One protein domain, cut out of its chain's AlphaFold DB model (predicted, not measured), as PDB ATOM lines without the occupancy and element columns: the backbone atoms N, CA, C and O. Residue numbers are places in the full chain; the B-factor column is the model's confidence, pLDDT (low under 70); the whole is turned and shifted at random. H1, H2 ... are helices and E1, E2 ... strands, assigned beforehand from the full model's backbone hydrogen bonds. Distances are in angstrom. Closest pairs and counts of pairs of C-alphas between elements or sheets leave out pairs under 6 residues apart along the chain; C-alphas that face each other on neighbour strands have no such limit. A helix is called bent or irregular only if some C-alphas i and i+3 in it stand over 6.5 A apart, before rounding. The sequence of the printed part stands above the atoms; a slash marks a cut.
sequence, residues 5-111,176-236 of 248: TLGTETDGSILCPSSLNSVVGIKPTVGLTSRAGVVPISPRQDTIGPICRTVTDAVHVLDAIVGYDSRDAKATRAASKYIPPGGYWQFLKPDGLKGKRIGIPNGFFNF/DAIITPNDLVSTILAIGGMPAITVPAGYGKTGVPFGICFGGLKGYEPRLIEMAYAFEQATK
ATOM      1  N   THR A   5     -19.496  17.765  20.155       98.50
ATOM      2  CA  THR A   5     -18.822  16.621  19.518       98.50
ATOM      3  C   THR A   5     -18.928  15.362  20.373       98.50
ATOM      4  O   THR A   5     -19.198  15.439  21.572       98.50
ATOM      5  N   LEU A   6     -18.715  14.205  19.749       98.44
ATOM      6  CA  LEU A   6     -18.556  12.921  20.425       98.44
ATOM      7  C   LEU A   6     -17.097  12.478  20.331       98.44
ATOM      8  O   LEU A   6     -16.438  12.714  19.318       98.44
ATOM      9  N   GLY A   7     -16.627  11.814  21.378       98.12
ATOM     10  CA  GLY A   7     -15.375  11.075  21.403       98.12
ATOM     11  C   GLY A   7     -15.603   9.639  21.861       98.12
ATOM     12  O   GLY A   7     -16.674   9.281  22.356       98.12
ATOM     13  N   THR A   8     -14.573   8.819  21.699       97.94
ATOM     14  CA  THR A   8     -14.519   7.445  22.206       97.94
ATOM     15  C   THR A   8     -13.357   7.334  23.169       97.94
ATOM     16  O   THR A   8     -12.284   7.856  22.875       97.94
ATOM     17  N   GLU A   9     -13.535   6.638  24.283       98.38
ATOM     18  CA  GLU A   9     -12.446   6.376  25.218       98.38
ATOM     19  C   GLU A   9     -12.327   4.892  25.521       98.38
ATOM     20  O   GLU A   9     -13.289   4.263  25.958       98.38
ATOM     21  N   THR A  10     -11.116   4.381  25.315       95.38
ATOM     22  CA  THR A  10     -10.637   3.119  25.882       95.38
ATOM     23  C   THR A  10      -9.873   3.394  27.171       95.38
ATOM     24  O   THR A  10     -10.148   2.765  28.186       95.38
ATOM     25  N   ASP A  11      -8.942   4.350  27.129       93.88
ATOM     26  CA  ASP A  11      -8.174   4.840  28.271       93.88
ATOM     27  C   ASP A  11      -7.739   6.292  27.990       93.88
ATOM     28  O   ASP A  11      -6.996   6.554  27.044       93.88
ATOM     29  N   GLY A  12      -8.315   7.259  28.706       94.25
ATOM     30  CA  GLY A  12      -7.997   8.690  28.618       94.25
ATOM     31  C   GLY A  12      -8.406   9.420  27.328       94.25
ATOM     32  O   GLY A  12      -8.359  10.645  27.291       94.25
ATOM     33  N   SER A  13      -8.825   8.739  26.259       98.00
ATOM     34  CA  SER A  13      -9.006   9.350  24.927       98.00
ATOM     35  C   SER A  13     -10.179  10.345  24.779       98.00
ATOM     36  O   SER A  13     -10.266  11.025  23.759       98.00
ATOM     37  N   ILE A  14     -11.050  10.490  25.779       98.75
ATOM     38  CA  ILE A  14     -11.999  11.606  25.936       98.75
ATOM     39  C   ILE A  14     -11.440  12.608  26.953       98.75
ATOM     40  O   ILE A  14     -11.400  13.810  26.679       98.75
ATOM     41  N   LEU A  15     -10.999  12.132  28.119       98.12
ATOM     42  CA  LEU A  15     -10.598  12.973  29.254       98.12
ATOM     43  C   LEU A  15      -9.330  13.796  28.971       98.12
ATOM     44  O   LEU A  15      -9.312  15.003  29.225       98.12
ATOM     45  N   CYS A  16      -8.301  13.160  28.414       95.88
ATOM     46  CA  CYS A  16      -7.000  13.743  28.095       95.88
ATOM     47  C   CYS A  16      -7.110  14.879  27.066       95.88
ATOM     48  O   CYS A  16      -6.776  16.023  27.407       95.88
ATOM     49  N   PRO A  17      -7.644  14.659  25.840       97.19
ATOM     50  CA  PRO A  17      -7.754  15.746  24.873       97.19
ATOM     51  C   PRO A  17      -8.710  16.840  25.348       97.19
ATOM     52  O   PRO A  17      -8.483  18.005  25.020       97.19
ATOM     53  N   SER A  18      -9.729  16.512  26.152       98.31
ATOM     54  CA  SER A  18     -10.618  17.529  26.725       98.31
ATOM     55  C   SER A  18      -9.873  18.458  27.684       98.31
ATOM     56  O   SER A  18      -9.969  19.684  27.565       98.31
ATOM     57  N   SER A  19      -9.048  17.877  28.561       92.81
ATOM     58  CA  SER A  19      -8.176  18.617  29.475       92.81
ATOM     59  C   SER A  19      -7.222  19.552  28.725       92.81
ATOM     60  O   SER A  19      -7.170  20.757  28.992       92.81
ATOM     61  N   LEU A  20      -6.523  19.006  27.724       92.62
ATOM     62  CA  LEU A  20      -5.485  19.704  26.957       92.62
ATOM     63  C   LEU A  20      -6.031  20.705  25.929       92.62
ATOM     64  O   LEU A  20      -5.260  21.464  25.346       92.62
ATOM     65  N   ASN A  21      -7.350  20.755  25.722       96.12
ATOM     66  CA  ASN A  21      -7.990  21.713  24.813       96.12
ATOM     67  C   ASN A  21      -8.996  22.641  25.503       96.12
ATOM     68  O   ASN A  21      -9.715  23.382  24.831       96.12
ATOM     69  N   SER A  22      -9.024  22.666  26.842       96.75
ATOM     70  CA  SER A  22      -9.936  23.519  27.614       96.75
ATOM     71  C   SER A  22     -11.403  23.330  27.207       96.75
ATOM     72  O   SER A  22     -12.132  24.280  26.896       96.75
ATOM     73  N   VAL A  23     -11.831  22.073  27.180       98.56
ATOM     74  CA  VAL A  23     -13.221  21.676  26.952       98.56
ATOM     75  C   VAL A  23     -13.633  20.638  27.995       98.56
ATOM     76  O   VAL A  23     -12.802  20.089  28.715       98.56
ATOM     77  N   VAL A  24     -14.934  20.424  28.117       98.81
ATOM     78  CA  VAL A  24     -15.516  19.400  28.976       98.81
ATOM     79  C   VAL A  24     -15.543  18.078  28.222       98.81
ATOM     80  O   VAL A  24     -15.983  18.044  27.074       98.81
ATOM     81  N   GLY A  25     -15.116  17.005  28.880       98.81
ATOM     82  CA  GLY A  25     -15.226  15.638  28.377       98.81
ATOM     83  C   GLY A  25     -15.918  14.753  29.400       98.81
ATOM     84  O   GLY A  25     -15.501  14.731  30.558       98.81
ATOM     85  N   ILE A  26     -16.957  14.025  28.986       98.88
ATOM     86  CA  ILE A  26     -17.610  13.016  29.829       98.88
ATOM     87  C   ILE A  26     -17.282  11.644  29.269       98.88
ATOM     88  O   ILE A  26     -17.666  11.314  28.151       98.88
ATOM     89  N   LYS A  27     -16.629  10.827  30.084       98.69
ATOM     90  CA  LYS A  27     -16.440   9.403  29.846       98.69
ATOM     91  C   LYS A  27     -17.471   8.641  30.685       98.69
ATOM     92  O   LYS A  27     -17.273   8.539  31.897       98.69
ATOM     93  N   PRO A  28     -18.567   8.110  30.117       98.69
ATOM     94  CA  PRO A  28     -19.590   7.464  30.932       98.69
ATOM     95  C   PRO A  28     -19.153   6.078  31.441       98.69
ATOM     96  O   PRO A  28     -18.076   5.561  31.110       98.69
ATOM     97  N   THR A  29     -19.992   5.479  32.290       98.69
ATOM     98  CA  THR A  29     -19.917   4.061  32.655       98.69
ATOM     99  C   THR A  29     -19.956   3.224  31.381       98.69
ATOM    100  O   THR A  29     -20.784   3.453  30.496       98.69
ATOM    101  N   VAL A  30     -19.086   2.218  31.287       98.44
ATOM    102  CA  VAL A  30     -19.068   1.322  30.123       98.44
ATOM    103  C   VAL A  30     -20.435   0.659  29.956       98.44
ATOM    104  O   VAL A  30     -20.955   0.029  30.879       98.44
ATOM    105  N   GLY A  31     -20.998   0.803  28.757       97.94
ATOM    106  CA  GLY A  31     -22.327   0.320  28.393       97.94
ATOM    107  C   GLY A  31     -23.453   1.337  28.572       97.94
ATOM    108  O   GLY A  31     -24.553   1.065  28.118       97.94
ATOM    109  N   LEU A  32     -23.231   2.502  29.186       98.00
ATOM    110  CA  LEU A  32     -24.294   3.509  29.287       98.00
ATOM    111  C   LEU A  32     -24.699   4.059  27.906       98.00
ATOM    112  O   LEU A  32     -25.863   4.378  27.678       98.00
ATOM    113  N   THR A  33     -23.733   4.120  26.990       98.06
ATOM    114  CA  THR A  33     -23.886   4.498  25.582       98.06
ATOM    115  C   THR A  33     -23.539   3.309  24.688       98.06
ATOM    116  O   THR A  33     -22.618   2.538  24.983       98.06
ATOM    117  N   SER A  34     -24.298   3.130  23.603       98.00
ATOM    118  CA  SER A  34     -24.070   2.038  22.649       98.00
ATOM    119  C   SER A  34     -22.768   2.229  21.877       98.00
ATOM    120  O   SER A  34     -22.446   3.338  21.453       98.00
ATOM    121  N   ARG A  35     -22.050   1.126  21.638       97.38
ATOM    122  CA  ARG A  35     -20.830   1.099  20.812       97.38
ATOM    123  C   ARG A  35     -21.071   0.503  19.429       97.38
ATOM    124  O   ARG A  35     -20.127   0.276  18.673       97.38
ATOM    125  N   ALA A  36     -22.326   0.221  19.087       96.25
ATOM    126  CA  ALA A  36     -22.675  -0.328  17.787       96.25
ATOM    127  C   ALA A  36     -22.257   0.635  16.660       96.25
ATOM    128  O   ALA A  36     -22.649   1.799  16.648       96.25
ATOM    129  N   GLY A  37     -21.474   0.133  15.701       94.06
ATOM    130  CA  GLY A  37     -20.968   0.924  14.573       94.06
ATOM    131  C   GLY A  37     -19.699   1.734  14.861       94.06
ATOM    132  O   GLY A  37     -19.228   2.433  13.969       94.06
ATOM    133  N   VAL A  38     -19.126   1.627  16.065       94.75
ATOM    134  CA  VAL A  38     -17.825   2.219  16.409       94.75
ATOM    135  C   VAL A  38     -16.724   1.182  16.205       94.75
ATOM    136  O   VAL A  38     -16.880   0.025  16.593       94.75
ATOM    137  N   VAL A  39     -15.610   1.590  15.591       91.56
ATOM    138  CA  VAL A  39     -14.425   0.733  15.451       91.56
ATOM    139  C   VAL A  39     -13.844   0.477  16.850       91.56
ATOM    140  O   VAL A  39     -13.472   1.443  17.517       91.56
ATOM    141  N   PRO A  40     -13.801  -0.780  17.327       88.38
ATOM    142  CA  PRO A  40     -13.448  -1.075  18.710       88.38
ATOM    143  C   PRO A  40     -11.932  -1.121  18.934       88.38
ATOM    144  O   PRO A  40     -11.165  -1.420  18.018       88.38
ATOM    145  N   ILE A  41     -11.528  -0.929  20.190       85.44
ATOM    146  CA  ILE A  41     -10.198  -1.277  20.712       85.44
ATOM    147  C   ILE A  41     -10.352  -2.338  21.808       85.44
ATOM    148  O   ILE A  41      -9.790  -3.427  21.711       85.44
ATOM    149  N   SER A  42     -11.153  -2.059  22.840       87.12
ATOM    150  CA  SER A  42     -11.398  -2.969  23.960       87.12
ATOM    151  C   SER A  42     -12.871  -2.938  24.363       87.12
ATOM    152  O   SER A  42     -13.299  -2.050  25.101       87.12
ATOM    153  N   PRO A  43     -13.667  -3.975  24.039       86.88
ATOM    154  CA  PRO A  43     -15.070  -4.055  24.456       86.88
ATOM    155  C   PRO A  43     -15.293  -4.057  25.978       86.88
ATOM    156  O   PRO A  43     -16.439  -4.082  26.427       86.88
ATOM    157  N   ARG A  44     -14.229  -4.106  26.788       89.31
ATOM    158  CA  ARG A  44     -14.294  -3.997  28.249       89.31
ATOM    159  C   ARG A  44     -14.238  -2.555  28.747       89.31
ATOM    160  O   ARG A  44     -14.711  -2.306  29.851       89.31
ATOM    161  N   GLN A  45     -13.644  -1.657  27.966       94.38
ATOM    162  CA  GLN A  45     -13.305  -0.295  28.385       94.38
ATOM    163  C   GLN A  45     -13.922   0.760  27.462       94.38
ATOM    164  O   GLN A  45     -14.282   1.831  27.941       94.38
ATOM    165  N   ASP A  46     -14.100   0.429  26.179       96.50
ATOM    166  CA  ASP A  46     -14.622   1.340  25.166       96.50
ATOM    167  C   ASP A  46     -15.977   1.915  25.573       96.50
ATOM    168  O   ASP A  46     -16.920   1.189  25.923       96.50
ATOM    169  N   THR A  47     -16.081   3.234  25.471       97.75
ATOM    170  CA  THR A  47     -17.319   3.981  25.665       97.75
ATOM    171  C   THR A  47     -17.348   5.227  24.786       97.75
ATOM    172  O   THR A  47     -16.302   5.755  24.410       97.75
ATOM    173  N   ILE A  48     -18.553   5.683  24.442       98.50
ATOM    174  CA  ILE A  48     -18.788   6.889  23.647       98.50
ATOM    175  C   ILE A  48     -19.261   7.967  24.608       98.50
ATOM    176  O   ILE A  48     -20.172   7.728  25.405       98.50
ATOM    177  N   GLY A  49     -18.680   9.155  24.513       98.75
ATOM    178  CA  GLY A  49     -19.036  10.253  25.391       98.75
ATOM    179  C   GLY A  49     -18.906  11.623  24.733       98.75
ATOM    180  O   GLY A  49     -18.224  11.772  23.717       98.75
ATOM    181  N   PRO A  50     -19.594  12.634  25.274       98.81
ATOM    182  CA  PRO A  50     -19.574  13.983  24.737       98.81
ATOM    183  C   PRO A  50     -18.274  14.725  25.061       98.81
ATOM    184  O   PRO A  50     -17.751  14.648  26.174       98.81
ATOM    185  N   ILE A  51     -17.821  15.525  24.093       98.81
ATOM    186  CA  ILE A  51     -16.783  16.548  24.252       98.81
ATOM    187  C   ILE A  51     -17.392  17.890  23.833       98.81
ATOM    188  O   ILE A  51     -17.756  18.092  22.670       98.81
ATOM    189  N   CYS A  52     -17.561  18.802  24.791       98.69
ATOM    190  CA  CYS A  52     -18.310  20.051  24.615       98.69
ATOM    191  C   CYS A  52     -17.634  21.228  25.321       98.69
ATOM    192  O   CYS A  52     -16.736  21.059  26.135       98.69
ATOM    193  N   ARG A  53     -18.059  22.464  25.033       98.44
ATOM    194  CA  ARG A  53     -17.476  23.650  25.690       98.44
ATOM    195  C   ARG A  53     -17.978  23.867  27.115       98.44
ATOM    196  O   ARG A  53     -17.299  24.579  27.848       98.44
ATOM    197  N   THR A  54     -19.137  23.319  27.464       98.81
ATOM    198  CA  THR A  54     -19.757  23.469  28.783       98.81
ATOM    199  C   THR A  54     -20.233  22.123  29.319       98.81
ATOM    200  O   THR A  54     -20.490  21.196  28.541       98.81
ATOM    201  N   VAL A  55     -20.385  22.020  30.642       98.88
ATOM    202  CA  VAL A  55     -20.971  20.838  31.286       98.88
ATOM    203  C   VAL A  55     -22.430  20.681  30.867       98.88
ATOM    204  O   VAL A  55     -22.845  19.571  30.552       98.88
ATOM    205  N   THR A  56     -23.190  21.773  30.772       98.81
ATOM    206  CA  THR A  56     -24.582  21.749  30.287       98.81
ATOM    207  C   THR A  56     -24.706  21.116  28.900       98.81
ATOM    208  O   THR A  56     -25.501  20.194  28.727       98.81
ATOM    209  N   ASP A  57     -23.894  21.553  27.931       98.88
ATOM    210  CA  ASP A  57     -23.909  20.992  26.575       98.88
ATOM    211  C   ASP A  57     -23.555  19.499  26.604       98.88
ATOM    212  O   ASP A  57     -24.230  18.683  25.976       98.88
ATOM    213  N   ALA A  58     -22.520  19.129  27.367       98.88
ATOM    214  CA  ALA A  58     -22.094  17.741  27.487       98.88
ATOM    215  C   ALA A  58     -23.199  16.855  28.082       98.88
ATOM    216  O   ALA A  58     -23.449  15.769  27.567       98.88
ATOM    217  N   VAL A  59     -23.905  17.319  29.115       98.88
ATOM    218  CA  VAL A  59     -24.999  16.561  29.736       98.88
ATOM    219  C   VAL A  59     -26.188  16.400  28.793       98.88
ATOM    220  O   VAL A  59     -26.724  15.299  28.696       98.88
ATOM    221  N   HIS A  60     -26.567  17.436  28.043       98.81
ATOM    222  CA  HIS A  60     -27.637  17.302  27.049       98.81
ATOM    223  C   HIS A  60     -27.282  16.321  25.930       98.81
ATOM    224  O   HIS A  60     -28.143  15.567  25.476       98.81
ATOM    225  N   VAL A  61     -26.019  16.292  25.499       98.88
ATOM    226  CA  VAL A  61     -25.565  15.284  24.536       98.88
ATOM    227  C   VAL A  61     -25.579  13.895  25.161       98.88
ATOM    228  O   VAL A  61     -26.040  12.968  24.503       98.88
ATOM    229  N   LEU A  62     -25.130  13.742  26.414       98.88
ATOM    230  CA  LEU A  62     -25.190  12.465  27.128       98.88
ATOM    231  C   LEU A  62     -26.630  11.939  27.176       98.88
ATOM    232  O   LEU A  62     -26.865  10.801  26.782       98.88
ATOM    233  N   ASP A  63     -27.593  12.779  27.558       98.62
ATOM    234  CA  ASP A  63     -29.017  12.422  27.593       98.62
ATOM    235  C   ASP A  63     -29.554  11.926  26.250       98.62
ATOM    236  O   ASP A  63     -30.391  11.026  26.213       98.62
ATOM    237  N   ALA A  64     -29.053  12.474  25.144       98.44
ATOM    238  CA  ALA A  64     -29.470  12.062  23.811       98.44
ATOM    239  C   ALA A  64     -28.901  10.697  23.377       98.44
ATOM    240  O   ALA A  64     -29.465  10.075  22.475       98.44
ATOM    241  N   ILE A  65     -27.786  10.241  23.962       98.12
ATOM    242  CA  ILE A  65     -27.050   9.052  23.488       98.12
ATOM    243  C   ILE A  65     -27.063   7.867  24.462       98.12
ATOM    244  O   ILE A  65     -26.635   6.771  24.088       98.12
ATOM    245  N   VAL A  66     -27.508   8.061  25.706       98.44
ATOM    246  CA  VAL A  66     -27.622   6.973  26.686       98.44
ATOM    247  C   VAL A  66     -28.839   6.102  26.404       98.44
ATOM    248  O   VAL A  66     -29.911   6.594  26.056       98.44
ATOM    249  N   GLY A  67     -28.699   4.790  26.584       97.69
ATOM    250  CA  GLY A  67     -29.830   3.883  26.429       97.69
ATOM    251  C   GLY A  67     -29.462   2.449  26.085       97.69
ATOM    252  O   GLY A  67     -28.327   2.118  25.744       97.69
ATOM    253  N   TYR A  68     -30.476   1.591  26.164       98.19
ATOM    254  CA  TYR A  68     -30.397   0.225  25.666       98.19
ATOM    255  C   TYR A  68     -30.306   0.207  24.135       98.19
ATOM    256  O   TYR A  68     -31.114   0.835  23.454       98.19
ATOM    257  N   ASP A  69     -29.380  -0.584  23.596       98.19
ATOM    258  CA  ASP A  69     -29.289  -0.883  22.165       98.19
ATOM    259  C   ASP A  69     -29.180  -2.396  21.981       98.19
ATOM    260  O   ASP A  69     -28.298  -3.046  22.546       98.19
ATOM    261  N   SER A  70     -30.064  -2.977  21.171       97.88
ATOM    262  CA  SER A  70     -30.063  -4.414  20.885       97.88
ATOM    263  C   SER A  70     -28.791  -4.877  20.167       97.88
ATOM    264  O   SER A  70     -28.358  -6.010  20.377       97.88
ATOM    265  N   ARG A  71     -28.148  -3.994  19.392       97.44
ATOM    266  CA  ARG A  71     -26.885  -4.265  18.681       97.44
ATOM    267  C   ARG A  71     -25.674  -4.277  19.613       97.44
ATOM    268  O   ARG A  71     -24.637  -4.825  19.258       97.44
ATOM    269  N   ASP A  72     -25.825  -3.720  20.812       97.19
ATOM    270  CA  ASP A  72     -24.832  -3.748  21.884       97.19
ATOM    271  C   ASP A  72     -25.467  -4.187  23.214       97.19
ATOM    272  O   ASP A  72     -25.210  -3.650  24.297       97.19
ATOM    273  N   ALA A  73     -26.356  -5.184  23.140       97.00
ATOM    274  CA  ALA A  73     -27.164  -5.597  24.284       97.00
ATOM    275  C   ALA A  73     -26.308  -6.099  25.456       97.00
ATOM    276  O   ALA A  73     -26.705  -5.959  26.614       97.00
ATOM    277  N   LYS A  74     -25.132  -6.674  25.162       93.50
ATOM    278  CA  LYS A  74     -24.207  -7.211  26.167       93.50
ATOM    279  C   LYS A  74     -23.713  -6.126  27.126       93.50
ATOM    280  O   LYS A  74     -23.606  -6.400  28.317       93.50
ATOM    281  N   ALA A  75     -23.418  -4.926  26.624       93.75
ATOM    282  CA  ALA A  75     -22.978  -3.819  27.469       93.75
ATOM    283  C   ALA A  75     -24.163  -2.985  27.972       93.75
ATOM    284  O   ALA A  75     -24.265  -2.714  29.170       93.75
ATOM    285  N   THR A  76     -25.096  -2.638  27.084       97.88
ATOM    286  CA  THR A  76     -26.132  -1.641  27.395       97.88
ATOM    287  C   THR A  76     -27.231  -2.142  28.324       97.88
ATOM    288  O   THR A  76     -27.754  -1.372  29.132       97.88
ATOM    289  N   ARG A  77     -27.548  -3.446  28.311       97.19
ATOM    290  CA  ARG A  77     -28.609  -4.009  29.167       97.19
ATOM    291  C   ARG A  77     -28.325  -3.816  30.656       97.19
ATOM    292  O   ARG A  77     -29.200  -3.381  31.394       97.19
ATOM    293  N   ALA A  78     -27.112  -4.143  31.099       93.88
ATOM    294  CA  ALA A  78     -26.751  -4.049  32.512       93.88
ATOM    295  C   ALA A  78     -26.553  -2.596  32.965       93.88
ATOM    296  O   ALA A  78     -26.869  -2.270  34.107       93.88
ATOM    297  N   ALA A  79     -26.039  -1.735  32.081       96.25
ATOM    298  CA  ALA A  79     -25.776  -0.333  32.385       96.25
ATOM    299  C   ALA A  79     -27.042   0.538  32.376       96.25
ATOM    300  O   ALA A  79     -27.075   1.545  33.072       96.25
ATOM    301  N   SER A  80     -28.108   0.125  31.676       95.50
ATOM    302  CA  SER A  80     -29.381   0.867  31.617       95.50
ATOM    303  C   SER A  80     -29.981   1.161  32.999       95.50
ATOM    304  O   SER A  80     -30.662   2.165  33.167       95.50
ATOM    305  N   LYS A  81     -29.682   0.338  34.016       96.81
ATOM    306  CA  LYS A  81     -30.106   0.575  35.409       96.81
ATOM    307  C   LYS A  81     -29.537   1.862  36.025       96.81
ATOM    308  O   LYS A  81     -30.036   2.306  37.051       96.81
ATOM    309  N   TYR A  82     -28.464   2.406  35.451       98.00
ATOM    310  CA  TYR A  82     -27.813   3.630  35.909       98.00
ATOM    311  C   TYR A  82     -28.390   4.894  35.263       98.00
ATOM    312  O   TYR A  82     -28.016   5.993  35.669       98.00
ATOM    313  N   ILE A  83     -29.285   4.754  34.277       98.00
ATOM    314  CA  ILE A  83     -29.943   5.890  33.632       98.00
ATOM    315  C   ILE A  83     -31.073   6.373  34.555       98.00
ATOM    316  O   ILE A  83     -32.013   5.618  34.820       98.00
ATOM    317  N   PRO A  84     -30.996   7.608  35.075       97.50
ATOM    318  CA  PRO A  84     -31.982   8.131  36.006       97.50
ATOM    319  C   PRO A  84     -33.309   8.433  35.286       97.50
ATOM    320  O   PRO A  84     -33.298   8.938  34.157       97.50
ATOM    321  N   PRO A  85     -34.468   8.203  35.933       96.44
ATOM    322  CA  PRO A  85     -35.745   8.682  35.418       96.44
ATOM    323  C   PRO A  85     -35.695  10.195  35.189       96.44
ATOM    324  O   PRO A  85     -35.309  10.946  36.083       96.44
ATOM    325  N   GLY A  86     -36.075  10.642  33.993       95.31
ATOM    326  CA  GLY A  86     -36.032  12.056  33.615       95.31
ATOM    327  C   GLY A  86     -34.692  12.548  33.057       95.31
ATOM    328  O   GLY A  86     -34.628  13.709  32.675       95.31
ATOM    329  N   GLY A  87     -33.663  11.698  32.952       97.69
ATOM    330  CA  GLY A  87     -32.371  12.051  32.345       97.69
ATOM    331  C   GLY A  87     -31.397  12.743  33.303       97.69
ATOM    332  O   GLY A  87     -31.700  13.011  34.462       97.69
ATOM    333  N   TYR A  88     -30.187  12.998  32.832       98.62
ATOM    334  CA  TYR A  88     -29.062  13.538  33.578       98.62
ATOM    335  C   TYR A  88     -29.094  15.063  33.741       98.62
ATOM    336  O   TYR A  88     -28.502  15.575  34.691       98.62
ATOM    337  N   TRP A  89     -29.797  15.804  32.878       97.94
ATOM    338  CA  TRP A  89     -29.891  17.270  32.977       97.94
ATOM    339  C   TRP A  89     -30.387  17.767  34.350       97.94
ATOM    340  O   TRP A  89     -29.989  18.845  34.790       97.94
ATOM    341  N   GLN A  90     -31.185  16.968  35.072       98.44
ATOM    342  CA  GLN A  90     -31.685  17.295  36.418       98.44
ATOM    343  C   GLN A  90     -30.575  17.453  37.480       98.44
ATOM    344  O   GLN A  90     -30.817  17.963  38.576       98.44
ATOM    345  N   PHE A  91     -29.354  17.005  37.172       98.62
ATOM    346  CA  PHE A  91     -28.191  17.073  38.059       98.62
ATOM    347  C   PHE A  91     -27.314  18.312  37.815       98.62
ATOM    348  O   PHE A  91     -26.311  18.497  38.499       98.62
ATOM    349  N   LEU A  92     -27.693  19.210  36.896       98.69
ATOM    350  CA  LEU A  92     -27.021  20.498  36.673       98.69
ATOM    351  C   LEU A  92     -27.333  21.496  37.810       98.69
ATOM    352  O   LEU A  92     -28.108  22.440  37.647       98.69
ATOM    353  N   LYS A  93     -26.730  21.281  38.986       97.75
ATOM    354  CA  LYS A  93     -26.968  22.063  40.214       97.75
ATOM    355  C   LYS A  93     -25.784  22.979  40.555       97.75
ATOM    356  O   LYS A  93     -24.695  22.462  40.806       97.75
ATOM    357  N   PRO A  94     -25.951  24.317  40.606       93.56
ATOM    358  CA  PRO A  94     -24.854  25.240  40.928       93.56
ATOM    359  C   PRO A  94     -24.225  25.012  42.311       93.56
ATOM    360  O   PRO A  94     -23.059  25.331  42.518       93.56
ATOM    361  N   ASP A  95     -24.979  24.446  43.254       93.56
ATOM    362  CA  ASP A  95     -24.544  24.082  44.604       93.56
ATOM    363  C   ASP A  95     -24.191  22.588  44.744       93.56
ATOM    364  O   ASP A  95     -24.044  22.085  45.857       93.56
ATOM    365  N   GLY A  96     -24.005  21.876  43.627       92.19
ATOM    366  CA  GLY A  96     -23.804  20.424  43.574       92.19
ATOM    367  C   GLY A  96     -22.607  19.874  44.367       92.19
ATOM    368  O   GLY A  96     -22.603  18.694  44.724       92.19
ATOM    369  N   LEU A  97     -21.633  20.722  44.717       87.88
ATOM    370  CA  LEU A  97     -20.497  20.381  45.591       87.88
ATOM    371  C   LEU A  97     -20.848  20.358  47.090       87.88
ATOM    372  O   LEU A  97     -20.095  19.798  47.890       87.88
ATOM    373  N   LYS A  98     -21.966  20.963  47.506       87.19
ATOM    374  CA  LYS A  98     -22.329  21.077  48.922       87.19
ATOM    375  C   LYS A  98     -22.534  19.691  49.541       87.19
ATOM    376  O   LYS A  98     -23.357  18.906  49.079       87.19
ATOM    377  N   GLY A  99     -21.788  19.413  50.610       87.50
ATOM    378  CA  GLY A  99     -21.874  18.158  51.364       87.50
ATOM    379  C   GLY A  99     -21.234  16.942  50.685       87.50
ATOM    380  O   GLY A  99     -21.350  15.847  51.227       87.50
ATOM    381  N   LYS A 100     -20.564  17.112  49.535       89.19
ATOM    382  CA  LYS A 100     -19.888  16.015  48.833       89.19
ATOM    383  C   LYS A 100     -18.582  15.632  49.524       89.19
ATOM    384  O   LYS A 100     -17.804  16.500  49.927       89.19
ATOM    385  N   ARG A 101     -18.325  14.328  49.622       88.19
ATOM    386  CA  ARG A 101     -17.064  13.772  50.133       88.19
ATOM    387  C   ARG A 101     -16.147  13.442  48.963       88.19
ATOM    388  O   ARG A 101     -16.480  12.603  48.132       88.19
ATOM    389  N   ILE A 102     -15.002  14.111  48.884       87.88
ATOM    390  CA  ILE A 102     -14.114  14.034  47.722       87.88
ATOM    391  C   ILE A 102     -12.740  13.530  48.153       87.88
ATOM    392  O   ILE A 102     -12.103  14.126  49.020       87.88
ATOM    393  N   GLY A 103     -12.278  12.451  47.525       85.25
ATOM    394  CA  GLY A 103     -10.915  11.954  47.684       85.25
ATOM    395  C   GLY A 103      -9.954  12.645  46.720       85.25
ATOM    396  O   GLY A 103     -10.265  12.821  45.544       85.25
ATOM    397  N   ILE A 104      -8.761  13.000  47.191       83.56
ATOM    398  CA  ILE A 104      -7.659  13.459  46.335       83.56
ATOM    399  C   ILE A 104      -6.555  12.403  46.438       83.56
ATOM    400  O   ILE A 104      -5.868  12.348  47.462       83.56
ATOM    401  N   PRO A 105      -6.411  11.514  45.439       70.00
ATOM    402  CA  PRO A 105      -5.434  10.438  45.501       70.00
ATOM    403  C   PRO A 105      -4.003  10.996  45.447       70.00
ATOM    404  O   PRO A 105      -3.543  11.465  44.407       70.00
ATOM    405  N   ASN A 106      -3.279  10.932  46.566       59.53
ATOM    406  CA  ASN A 106      -1.858  11.278  46.626       59.53
ATOM    407  C   ASN A 106      -0.997  10.074  46.206       59.53
ATOM    408  O   ASN A 106      -1.238   8.954  46.645       59.53
ATOM    409  N   GLY A 107       0.028  10.298  45.377       53.44
ATOM    410  CA  GLY A 107       1.057   9.289  45.073       53.44
ATOM    411  C   GLY A 107       0.686   8.200  44.055       53.44
ATOM    412  O   GLY A 107       1.510   7.329  43.796       53.44
ATOM    413  N   PHE A 108      -0.495   8.259  43.432       50.38
ATOM    414  CA  PHE A 108      -0.983   7.233  42.493       50.38
ATOM    415  C   PHE A 108      -0.172   7.087  41.185       50.38
ATOM    416  O   PHE A 108      -0.333   6.085  40.495       50.38
ATOM    417  N   PHE A 109       0.712   8.039  40.855       49.12
ATOM    418  CA  PHE A 109       1.447   8.086  39.573       49.12
ATOM    419  C   PHE A 109       2.972   8.023  39.707       49.12
ATOM    420  O   PHE A 109       3.690   8.276  38.740       49.12
ATOM    421  N   ASN A 110       3.488   7.650  40.882       41.50
ATOM    422  CA  ASN A 110       4.897   7.286  41.008       41.50
ATOM    423  C   ASN A 110       5.084   5.863  40.470       41.50
ATOM    424  O   ASN A 110       5.079   4.897  41.230       41.50
ATOM    425  N   PHE A 111       5.215   5.727  39.150       43.97
ATOM    426  CA  PHE A 111       5.583   4.450  38.547       43.97
ATOM    427  C   PHE A 111       7.024   4.106  38.952       43.97
ATOM    428  O   PHE A 111       7.931   4.900  38.685       43.97
ATOM    429  N   ASP A 176     -17.929  10.375  47.273       95.50
ATOM    430  CA  ASP A 176     -18.791  10.707  46.140       95.50
ATOM    431  C   ASP A 176     -18.009  10.826  44.832       95.50
ATOM    432  O   ASP A 176     -18.560  10.569  43.761       95.50
ATOM    433  N   ALA A 177     -16.733  11.200  44.920       95.12
ATOM    434  CA  ALA A 177     -15.795  11.216  43.808       95.12
ATOM    435  C   ALA A 177     -14.349  11.158  44.299       95.12
ATOM    436  O   ALA A 177     -14.032  11.520  45.435       95.12
ATOM    437  N   ILE A 178     -13.467  10.791  43.380       91.94
ATOM    438  CA  ILE A 178     -12.062  11.174  43.419       91.94
ATOM    439  C   ILE A 178     -11.808  12.325  42.451       91.94
ATOM    440  O   ILE A 178     -12.475  12.439  41.419       91.94
ATOM    441  N   ILE A 179     -10.822  13.157  42.764       89.19
ATOM    442  CA  ILE A 179     -10.389  14.244  41.895       89.19
ATOM    443  C   ILE A 179      -8.894  14.156  41.619       89.19
ATOM    444  O   ILE A 179      -8.089  14.040  42.543       89.19
ATOM    445  N   THR A 180      -8.523  14.301  40.346       85.25
ATOM    446  CA  THR A 180      -7.129  14.456  39.922       85.25
ATOM    447  C   THR A 180      -6.958  15.606  38.930       85.25
ATOM    448  O   THR A 180      -7.885  15.912  38.176       85.25
ATOM    449  N   PRO A 181      -5.771  16.233  38.867       83.19
ATOM    450  CA  PRO A 181      -5.395  17.057  37.724       83.19
ATOM    451  C   PRO A 181      -5.437  16.248  36.424       83.19
ATOM    452  O   PRO A 181      -5.039  15.083  36.418       83.19
ATOM    453  N   ASN A 182      -5.862  16.883  35.331       85.19
ATOM    454  CA  ASN A 182      -5.960  16.276  34.000       85.19
ATOM    455  C   ASN A 182      -6.655  14.905  34.033       85.19
ATOM    456  O   ASN A 182      -7.559  14.682  34.828       85.19
ATOM    457  N   ASP A 183      -6.245  13.984  33.177       83.31
ATOM    458  CA  ASP A 183      -6.764  12.629  33.046       83.31
ATOM    459  C   ASP A 183      -5.985  11.611  33.882       83.31
ATOM    460  O   ASP A 183      -6.035  10.428  33.578       83.31
ATOM    461  N   LEU A 184      -5.263  12.036  34.926       82.50
ATOM    462  CA  LEU A 184      -4.321  11.159  35.622       82.50
ATOM    463  C   LEU A 184      -4.964   9.838  36.081       82.50
ATOM    464  O   LEU A 184      -4.371   8.782  35.925       82.50
ATOM    465  N   VAL A 185      -6.204   9.849  36.576       85.69
ATOM    466  CA  VAL A 185      -6.877   8.617  37.027       85.69
ATOM    467  C   VAL A 185      -7.572   7.801  35.921       85.69
ATOM    468  O   VAL A 185      -8.257   6.819  36.220       85.69
ATOM    469  N   SER A 186      -7.399   8.168  34.648       91.00
ATOM    470  CA  SER A 186      -8.077   7.552  33.497       91.00
ATOM    471  C   SER A 186      -7.906   6.037  33.451       91.00
ATOM    472  O   SER A 186      -8.914   5.335  33.431       91.00
ATOM    473  N   THR A 187      -6.683   5.521  33.583       89.69
ATOM    474  CA  THR A 187      -6.406   4.077  33.494       89.69
ATOM    475  C   THR A 187      -7.175   3.259  34.524       89.69
ATOM    476  O   THR A 187      -7.740   2.211  34.209       89.69
ATOM    477  N   ILE A 188      -7.260   3.742  35.764       89.69
ATOM    478  CA  ILE A 188      -7.978   3.037  36.834       89.69
ATOM    479  C   ILE A 188      -9.482   3.035  36.544       89.69
ATOM    480  O   ILE A 188     -10.146   2.003  36.672       89.69
ATOM    481  N   LEU A 189     -10.016   4.175  36.097       94.81
ATOM    482  CA  LEU A 189     -11.425   4.290  35.729       94.81
ATOM    483  C   LEU A 189     -11.762   3.463  34.484       94.81
ATOM    484  O   LEU A 189     -12.815   2.830  34.432       94.81
ATOM    485  N   ALA A 190     -10.865   3.428  33.502       93.69
ATOM    486  CA  ALA A 190     -10.984   2.646  32.284       93.69
ATOM    487  C   ALA A 190     -11.035   1.150  32.596       93.69
ATOM    488  O   ALA A 190     -11.975   0.478  32.172       93.69
ATOM    489  N   ILE A 191     -10.084   0.634  33.386       89.25
ATOM    490  CA  ILE A 191     -10.037  -0.779  33.801       89.25
ATOM    491  C   ILE A 191     -11.344  -1.199  34.475       89.25
ATOM    492  O   ILE A 191     -11.908  -2.242  34.132       89.25
ATOM    493  N   GLY A 192     -11.840  -0.388  35.412       92.75
ATOM    494  CA  GLY A 192     -13.093  -0.685  36.094       92.75
ATOM    495  C   GLY A 192     -14.335  -0.357  35.266       92.75
ATOM    496  O   GLY A 192     -15.424  -0.753  35.659       92.75
ATOM    497  N   GLY A 193     -14.228   0.320  34.118       96.69
ATOM    498  CA  GLY A 193     -15.369   0.782  33.317       96.69
ATOM    499  C   GLY A 193     -16.231   1.837  34.027       96.69
ATOM    500  O   GLY A 193     -17.451   1.857  33.864       96.69
ATOM    501  N   MET A 194     -15.590   2.657  34.855       98.06
ATOM    502  CA  MET A 194     -16.144   3.652  35.777       98.06
ATOM    503  C   MET A 194     -16.198   5.048  35.149       98.06
ATOM    504  O   MET A 194     -15.294   5.360  34.386       98.06
ATOM    505  N   PRO A 195     -17.197   5.897  35.428       98.69
ATOM    506  CA  PRO A 195     -17.345   7.193  34.779       98.69
ATOM    507  C   PRO A 195     -16.332   8.240  35.260       98.69
ATOM    508  O   PRO A 195     -15.859   8.202  36.398       98.69
ATOM    509  N   ALA A 196     -16.060   9.216  34.394       98.69
ATOM    510  CA  ALA A 196     -15.337  10.433  34.740       98.69
ATOM    511  C   ALA A 196     -15.820  11.648  33.942       98.69
ATOM    512  O   ALA A 196     -16.300  11.519  32.814       98.69
ATOM    513  N   ILE A 197     -15.649  12.834  34.525       98.75
ATOM    514  CA  ILE A 197     -15.882  14.119  33.866       98.75
ATOM    515  C   ILE A 197     -14.659  15.002  34.068       98.75
ATOM    516  O   ILE A 197     -14.318  15.332  35.202       98.75
ATOM    517  N   THR A 198     -14.037  15.426  32.973       98.06
ATOM    518  CA  THR A 198     -13.007  16.466  33.000       98.06
ATOM    519  C   THR A 198     -13.630  17.806  32.658       98.06
ATOM    520  O   THR A 198     -14.342  17.920  31.661       98.06
ATOM    521  N   VAL A 199     -13.319  18.830  33.453       97.50
ATOM    522  CA  VAL A 199     -13.694  20.227  33.186       97.50
ATOM    523  C   VAL A 199     -12.455  21.128  33.177       97.50
ATOM    524  O   VAL A 199     -11.479  20.830  33.873       97.50
ATOM    525  N   PRO A 200     -12.461  22.238  32.416       97.25
ATOM    526  CA  PRO A 200     -11.367  23.205  32.433       97.25
ATOM    527  C   PRO A 200     -11.097  23.734  33.846       97.25
ATOM    528  O   PRO A 200     -12.032  24.150  34.524       97.25
ATOM    529  N   ALA A 201      -9.830  23.763  34.267       87.50
ATOM    530  CA  ALA A 201      -9.419  24.219  35.601       87.50
ATOM    531  C   ALA A 201      -8.450  25.411  35.561       87.50
ATOM    532  O   ALA A 201      -8.355  26.165  36.528       87.50
ATOM    533  N   GLY A 202      -7.765  25.633  34.438       81.31
ATOM    534  CA  GLY A 202      -6.917  26.804  34.270       81.31
ATOM    535  C   GLY A 202      -5.962  26.695  33.094       81.31
ATOM    536  O   GLY A 202      -6.160  25.906  32.171       81.31
ATOM    537  N   TYR A 203      -4.925  27.529  33.140       84.81
ATOM    538  CA  TYR A 203      -3.874  27.600  32.131       84.81
ATOM    539  C   TYR A 203      -2.514  27.720  32.815       84.81
ATOM    540  O   TYR A 203      -2.367  28.473  33.780       84.81
ATOM    541  N   GLY A 204      -1.520  26.996  32.305       78.38
ATOM    542  CA  GLY A 204      -0.127  27.148  32.707       78.38
ATOM    543  C   GLY A 204       0.463  28.488  32.254       78.38
ATOM    544  O   GLY A 204      -0.152  29.244  31.499       78.38
ATOM    545  N   LYS A 205       1.702  28.770  32.674       76.31
ATOM    546  CA  LYS A 205       2.399  30.042  32.382       76.31
ATOM    547  C   LYS A 205       2.505  30.358  30.885       76.31
ATOM    548  O   LYS A 205       2.501  31.521  30.506       76.31
ATOM    549  N   THR A 206       2.587  29.329  30.047       77.62
ATOM    550  CA  THR A 206       2.691  29.433  28.584       77.62
ATOM    551  C   THR A 206       1.331  29.437  27.877       77.62
ATOM    552  O   THR A 206       1.279  29.433  26.653       77.62
ATOM    553  N   GLY A 207       0.222  29.441  28.625       79.00
ATOM    554  CA  GLY A 207      -1.134  29.445  28.072       79.00
ATOM    555  C   GLY A 207      -1.689  28.063  27.711       79.00
ATOM    556  O   GLY A 207      -2.793  27.991  27.180       79.00
ATOM    557  N   VAL A 208      -0.968  26.977  28.014       83.88
ATOM    558  CA  VAL A 208      -1.464  25.602  27.835       83.88
ATOM    559  C   VAL A 208      -2.569  25.321  28.860       83.88
ATOM    560  O   VAL A 208      -2.333  25.536  30.053       83.88
ATOM    561  N   PRO A 209      -3.769  24.886  28.445       87.00
ATOM    562  CA  PRO A 209      -4.845  24.583  29.379       87.00
ATOM    563  C   PRO A 209      -4.563  23.313  30.184       87.00
ATOM    564  O   PRO A 209      -3.884  22.398  29.721       87.00
ATOM    565  N   PHE A 210      -5.135  23.256  31.380       85.31
ATOM    566  CA  PHE A 210      -5.257  22.031  32.158       85.31
ATOM    567  C   PHE A 210      -6.659  21.938  32.760       85.31
ATOM    568  O   PHE A 210      -7.335  22.949  33.005       85.31
ATOM    569  N   GLY A 211      -7.099  20.709  32.982       84.38
ATOM    570  CA  GLY A 211      -8.397  20.371  33.537       84.38
ATOM    571  C   GLY A 211      -8.294  19.729  34.912       84.38
ATOM    572  O   GLY A 211      -7.211  19.419  35.416       84.38
ATOM    573  N   ILE A 212      -9.459  19.519  35.504       88.25
ATOM    574  CA  ILE A 212      -9.652  18.720  36.706       88.25
ATOM    575  C   ILE A 212     -10.649  17.609  36.368       88.25
ATOM    576  O   ILE A 212     -11.694  17.877  35.771       88.25
ATOM    577  N   CYS A 213     -10.293  16.367  36.685       94.62
ATOM    578  CA  CYS A 213     -11.106  15.188  36.411       94.62
ATOM    579  C   CYS A 213     -11.771  14.699  37.692       94.62
ATOM    580  O   CYS A 213     -11.090  14.387  38.667       94.62
ATOM    581  N   PHE A 214     -13.096  14.594  37.653       97.12
ATOM    582  CA  PHE A 214     -13.928  13.972  38.674       97.12
ATOM    583  C   PHE A 214     -14.208  12.528  38.254       97.12
ATOM    584  O   PHE A 214     -14.873  12.308  37.244       97.12
ATOM    585  N   GLY A 215     -13.709  11.551  39.009       97.50
ATOM    586  CA  GLY A 215     -13.939  10.120  38.788       97.50
ATOM    587  C   GLY A 215     -14.833   9.512  39.865       97.50
ATOM    588  O   GLY A 215     -14.802   9.948  41.014       97.50
ATOM    589  N   GLY A 216     -15.621   8.495  39.522       97.62
ATOM    590  CA  GLY A 216     -16.520   7.837  40.477       97.62
ATOM    591  C   GLY A 216     -16.814   6.388  40.115       97.62
ATOM    592  O   GLY A 216     -16.369   5.904  39.084       97.62
ATOM    593  N   LEU A 217     -17.572   5.682  40.955       98.06
ATOM    594  CA  LEU A 217     -17.978   4.300  40.679       98.06
ATOM    595  C   LEU A 217     -19.006   4.231  39.540       98.06
ATOM    596  O   LEU A 217     -19.613   5.231  39.165       98.06
ATOM    597  N   LYS A 218     -19.244   3.034  38.990       97.94
ATOM    598  CA  LYS A 218     -20.285   2.832  37.964       97.94
ATOM    599  C   LYS A 218     -21.635   3.368  38.434       97.94
ATOM    600  O   LYS A 218     -22.099   3.004  39.515       97.94
ATOM    601  N   GLY A 219     -22.271   4.187  37.600       98.19
ATOM    602  CA  GLY A 219     -23.534   4.843  37.929       98.19
ATOM    603  C   GLY A 219     -23.406   6.145  38.720       98.19
ATOM    604  O   GLY A 219     -24.425   6.694  39.135       98.19
ATOM    605  N   TYR A 220     -22.190   6.639  38.983       98.56
ATOM    606  CA  TYR A 220     -21.988   7.903  39.701       98.56
ATOM    607  C   TYR A 220     -22.117   9.140  38.803       98.56
ATOM    608  O   TYR A 220     -21.954  10.249  39.308       98.56
ATOM    609  N   GLU A 221     -22.465   8.995  37.519       98.75
ATOM    610  CA  GLU A 221     -22.694  10.113  36.592       98.75
ATOM    611  C   GLU A 221     -23.525  11.245  37.214       98.75
ATOM    612  O   GLU A 221     -23.072  12.383  37.128       98.75
ATOM    613  N   PRO A 222     -24.648  10.997  37.925       98.75
ATOM    614  CA  PRO A 222     -25.398  12.070  38.579       98.75
ATOM    615  C   PRO A 222     -24.559  12.899  39.560       98.75
ATOM    616  O   PRO A 222     -24.587  14.127  39.524       98.75
ATOM    617  N   ARG A 223     -23.764  12.236  40.410       98.25
ATOM    618  CA  ARG A 223     -22.914  12.904  41.408       98.25
ATOM    619  C   ARG A 223     -21.800  13.689  40.724       98.25
ATOM    620  O   ARG A 223     -21.531  14.829  41.096       98.25
ATOM    621  N   LEU A 224     -21.167  13.081  39.720       98.81
ATOM    622  CA  LEU A 224     -20.088  13.707  38.958       98.81
ATOM    623  C   LEU A 224     -20.586  14.938  38.200       98.81
ATOM    624  O   LEU A 224     -19.897  15.953  38.201       98.81
ATOM    625  N   ILE A 225     -21.786  14.883  37.617       98.88
ATOM    626  CA  ILE A 225     -22.414  16.019  36.934       98.88
ATOM    627  C   ILE A 225     -22.674  17.167  37.910       98.88
ATOM    628  O   ILE A 225     -22.303  18.298  37.603       98.88
ATOM    629  N   GLU A 226     -23.240  16.889  39.091       98.69
ATOM    630  CA  GLU A 226     -23.455  17.910  40.125       98.69
ATOM    631  C   GLU A 226     -22.145  18.622  40.493       98.69
ATOM    632  O   GLU A 226     -22.088  19.852  40.538       98.69
ATOM    633  N   MET A 227     -21.074  17.857  40.725       97.94
ATOM    634  CA  MET A 227     -19.773  18.402  41.122       97.94
ATOM    635  C   MET A 227     -19.084  19.172  39.990       97.94
ATOM    636  O   MET A 227     -18.611  20.288  40.207       97.94
ATOM    637  N   ALA A 228     -19.057  18.601  38.785       98.44
ATOM    638  CA  ALA A 228     -18.442  19.211  37.612       98.44
ATOM    639  C   ALA A 228     -19.150  20.511  37.217       98.44
ATOM    640  O   ALA A 228     -18.490  21.516  36.949       98.44
ATOM    641  N   TYR A 229     -20.487  20.517  37.228       98.81
ATOM    642  CA  TYR A 229     -21.271  21.706  36.909       98.81
ATOM    643  C   TYR A 229     -21.081  22.799  37.962       98.81
ATOM    644  O   TYR A 229     -20.791  23.938  37.605       98.81
ATOM    645  N   ALA A 230     -21.161  22.470  39.255       94.88
ATOM    646  CA  ALA A 230     -20.908  23.440  40.320       94.88
ATOM    647  C   ALA A 230     -19.498  24.053  40.219       94.88
ATOM    648  O   ALA A 230     -19.343  25.272  40.327       94.88
ATOM    649  N   PHE A 231     -18.477  23.233  39.941       95.56
ATOM    650  CA  PHE A 231     -17.110  23.711  39.719       95.56
ATOM    651  C   PHE A 231     -17.016  24.642  38.501       95.56
ATOM    652  O   PHE A 231     -16.444  25.731  38.593       95.56
ATOM    653  N   GLU A 232     -17.593  24.251  37.362       98.31
ATOM    654  CA  GLU A 232     -17.620  25.082  36.155       98.31
ATOM    655  C   GLU A 232     -18.305  26.429  36.418       98.31
ATOM    656  O   GLU A 232     -17.764  27.477  36.056       98.31
ATOM    657  N   GLN A 233     -19.468  26.424  37.077       97.44
ATOM    658  CA  GLN A 233     -20.239  27.640  37.341       97.44
ATOM    659  C   GLN A 233     -19.542  28.582  38.326       97.44
ATOM    660  O   GLN A 233     -19.641  29.801  38.171       97.44
ATOM    661  N   ALA A 234     -18.814  28.040  39.305       88.19
ATOM    662  CA  ALA A 234     -18.044  28.836  40.255       88.19
ATOM    663  C   ALA A 234     -16.789  29.461  39.625       88.19
ATOM    664  O   ALA A 234     -16.396  30.565  39.997       88.19
ATOM    665  N   THR A 235     -16.153  28.766  38.679       91.25
ATOM    666  CA  THR A 235     -14.826  29.149  38.173       91.25
ATOM    667  C   THR A 235     -14.874  29.869  36.829       91.25
ATOM    668  O   THR A 235     -14.127  30.825  36.625       91.25
ATOM    669  N   LYS A 236     -15.732  29.423  35.900       94.56
ATOM    670  CA  LYS A 236     -15.890  29.963  34.534       94.56
ATOM    671  C   LYS A 236     -14.552  30.205  33.821       94.56
ATOM    672  O   LYS A 236     -14.392  31.163  33.067       94.56
TER     673      LYS A 236
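AT A GLANCE: This is residues 5 to 111 and 176 to 236 of the 248 residues of the protein "Amidase domain-containing protein" of Oryza meridionalis (UniProt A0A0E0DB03). Picture a strongly twisted sheet of six strands that curls round the short helix H1 on one face, while two longer helices, H2 and H6, cover the other face side by side, running opposite ways. H5 is on H1's face, the small H4 packs on H2 and H6, and H3 is at one end of the body, off the sheet. The printed part has 168 residues, with six named helices and six named strands in the order E1 H1 E2 E3 H2 H3 H4 E4 H5 E5 E6 H6; the class is mixed. The sheet's order is E1 E3 E2 E5 E6 E4, all antiparallel, and with helices on both faces it makes three layers. The whole is compact, with a radius of gyration of the C-alphas of 14.8 A and spans of 48 by 36 by 27 A.

HOW THE PARTS SIT: Start at the edge strand E1, residues 5 to 9; beside it is E3, residues 47 to 52, with N 7 and O 49 within hydrogen-bond range at 2.8 A. E3 forms a hairpin with E2, residues 24 to 27 (N 26 and O 50, 3.0 A). Next comes E5, residues 196 to 203, with N 27 and O 196 at 2.8 A, in a hairpin with E6, residues 209 to 215, where N 197 and O 214 are 2.9 A apart. The other edge strand is E4, residues 177 to 181, with N 178 and O 215 at 2.8 A. H1, residues 15 to 20, is on the sheet; its closest C-alpha to E6 is Ser 19, 4.4 A from that of Gly 211. H5, residues 186 to 192, is on the same face, at a height of 8.0 A over the sheet. E1, H1, E2 and E4, H5, E5 are split strand-helix-strand units, two strands running the same way with another between them in the sheet, each with a right-handed crossover. On the opposite face are H2, residues 55 to 65, and H6, residues 221 to 235, at heights of 8.2 A and 8.8 A; they touch at a shallow tilt of 26 degrees, the closest C-alphas being those of Val 55 and Tyr 229, 5.7 A apart. H4, residues 88 to 91, touches H2 (Val 59 and Trp 89, closest C-alphas, 5.9 A) and residues 221 to 226 of H6. H3, residues 70 to 82, touches no helix; it is irregular, with C-alphas 71 and 74 8.5 A apart, and has 3 of 9 O i to N i+4 pairs and 3 of 10 O i to N i+3 pairs within range. Every O i to N i+4 pair is within range in H1, H2, H5 and H6, and H4 is too short for one.

IN THESE COORDINATES: Find C-alpha 5 at (-18.822, 16.621, 19.518), where E1 begins. Further on, E3 measures 16.1 A, H2 15.4 A and H3 17.2 A from first to last C-alpha. Past the cut, look for C-alpha 196 at (-15.337, 10.433, 34.740): E5 runs 20.8 A from there, and E6 measures 19.5 A. H6, 20.7 A long, ends at C-alpha 235, (-14.826, 29.149, 38.173).

THE WHOLE: The C-alphas farthest apart, of Ser 70 and Lys 205, are 48.7 A apart. Residues 112 to 175 are not printed; across this cut C-alphas 111 and 176 are 26.3 A apart. Of the links printed whole, E2 to E3 is long, at 19 residues, and the others are tight. Residues 102 to 103 pair in parallel with residues 177 to 178 of E4. The mean pLDDT of the printed part is 92.8; look for low confidence, under 70, at residues 106 to 111.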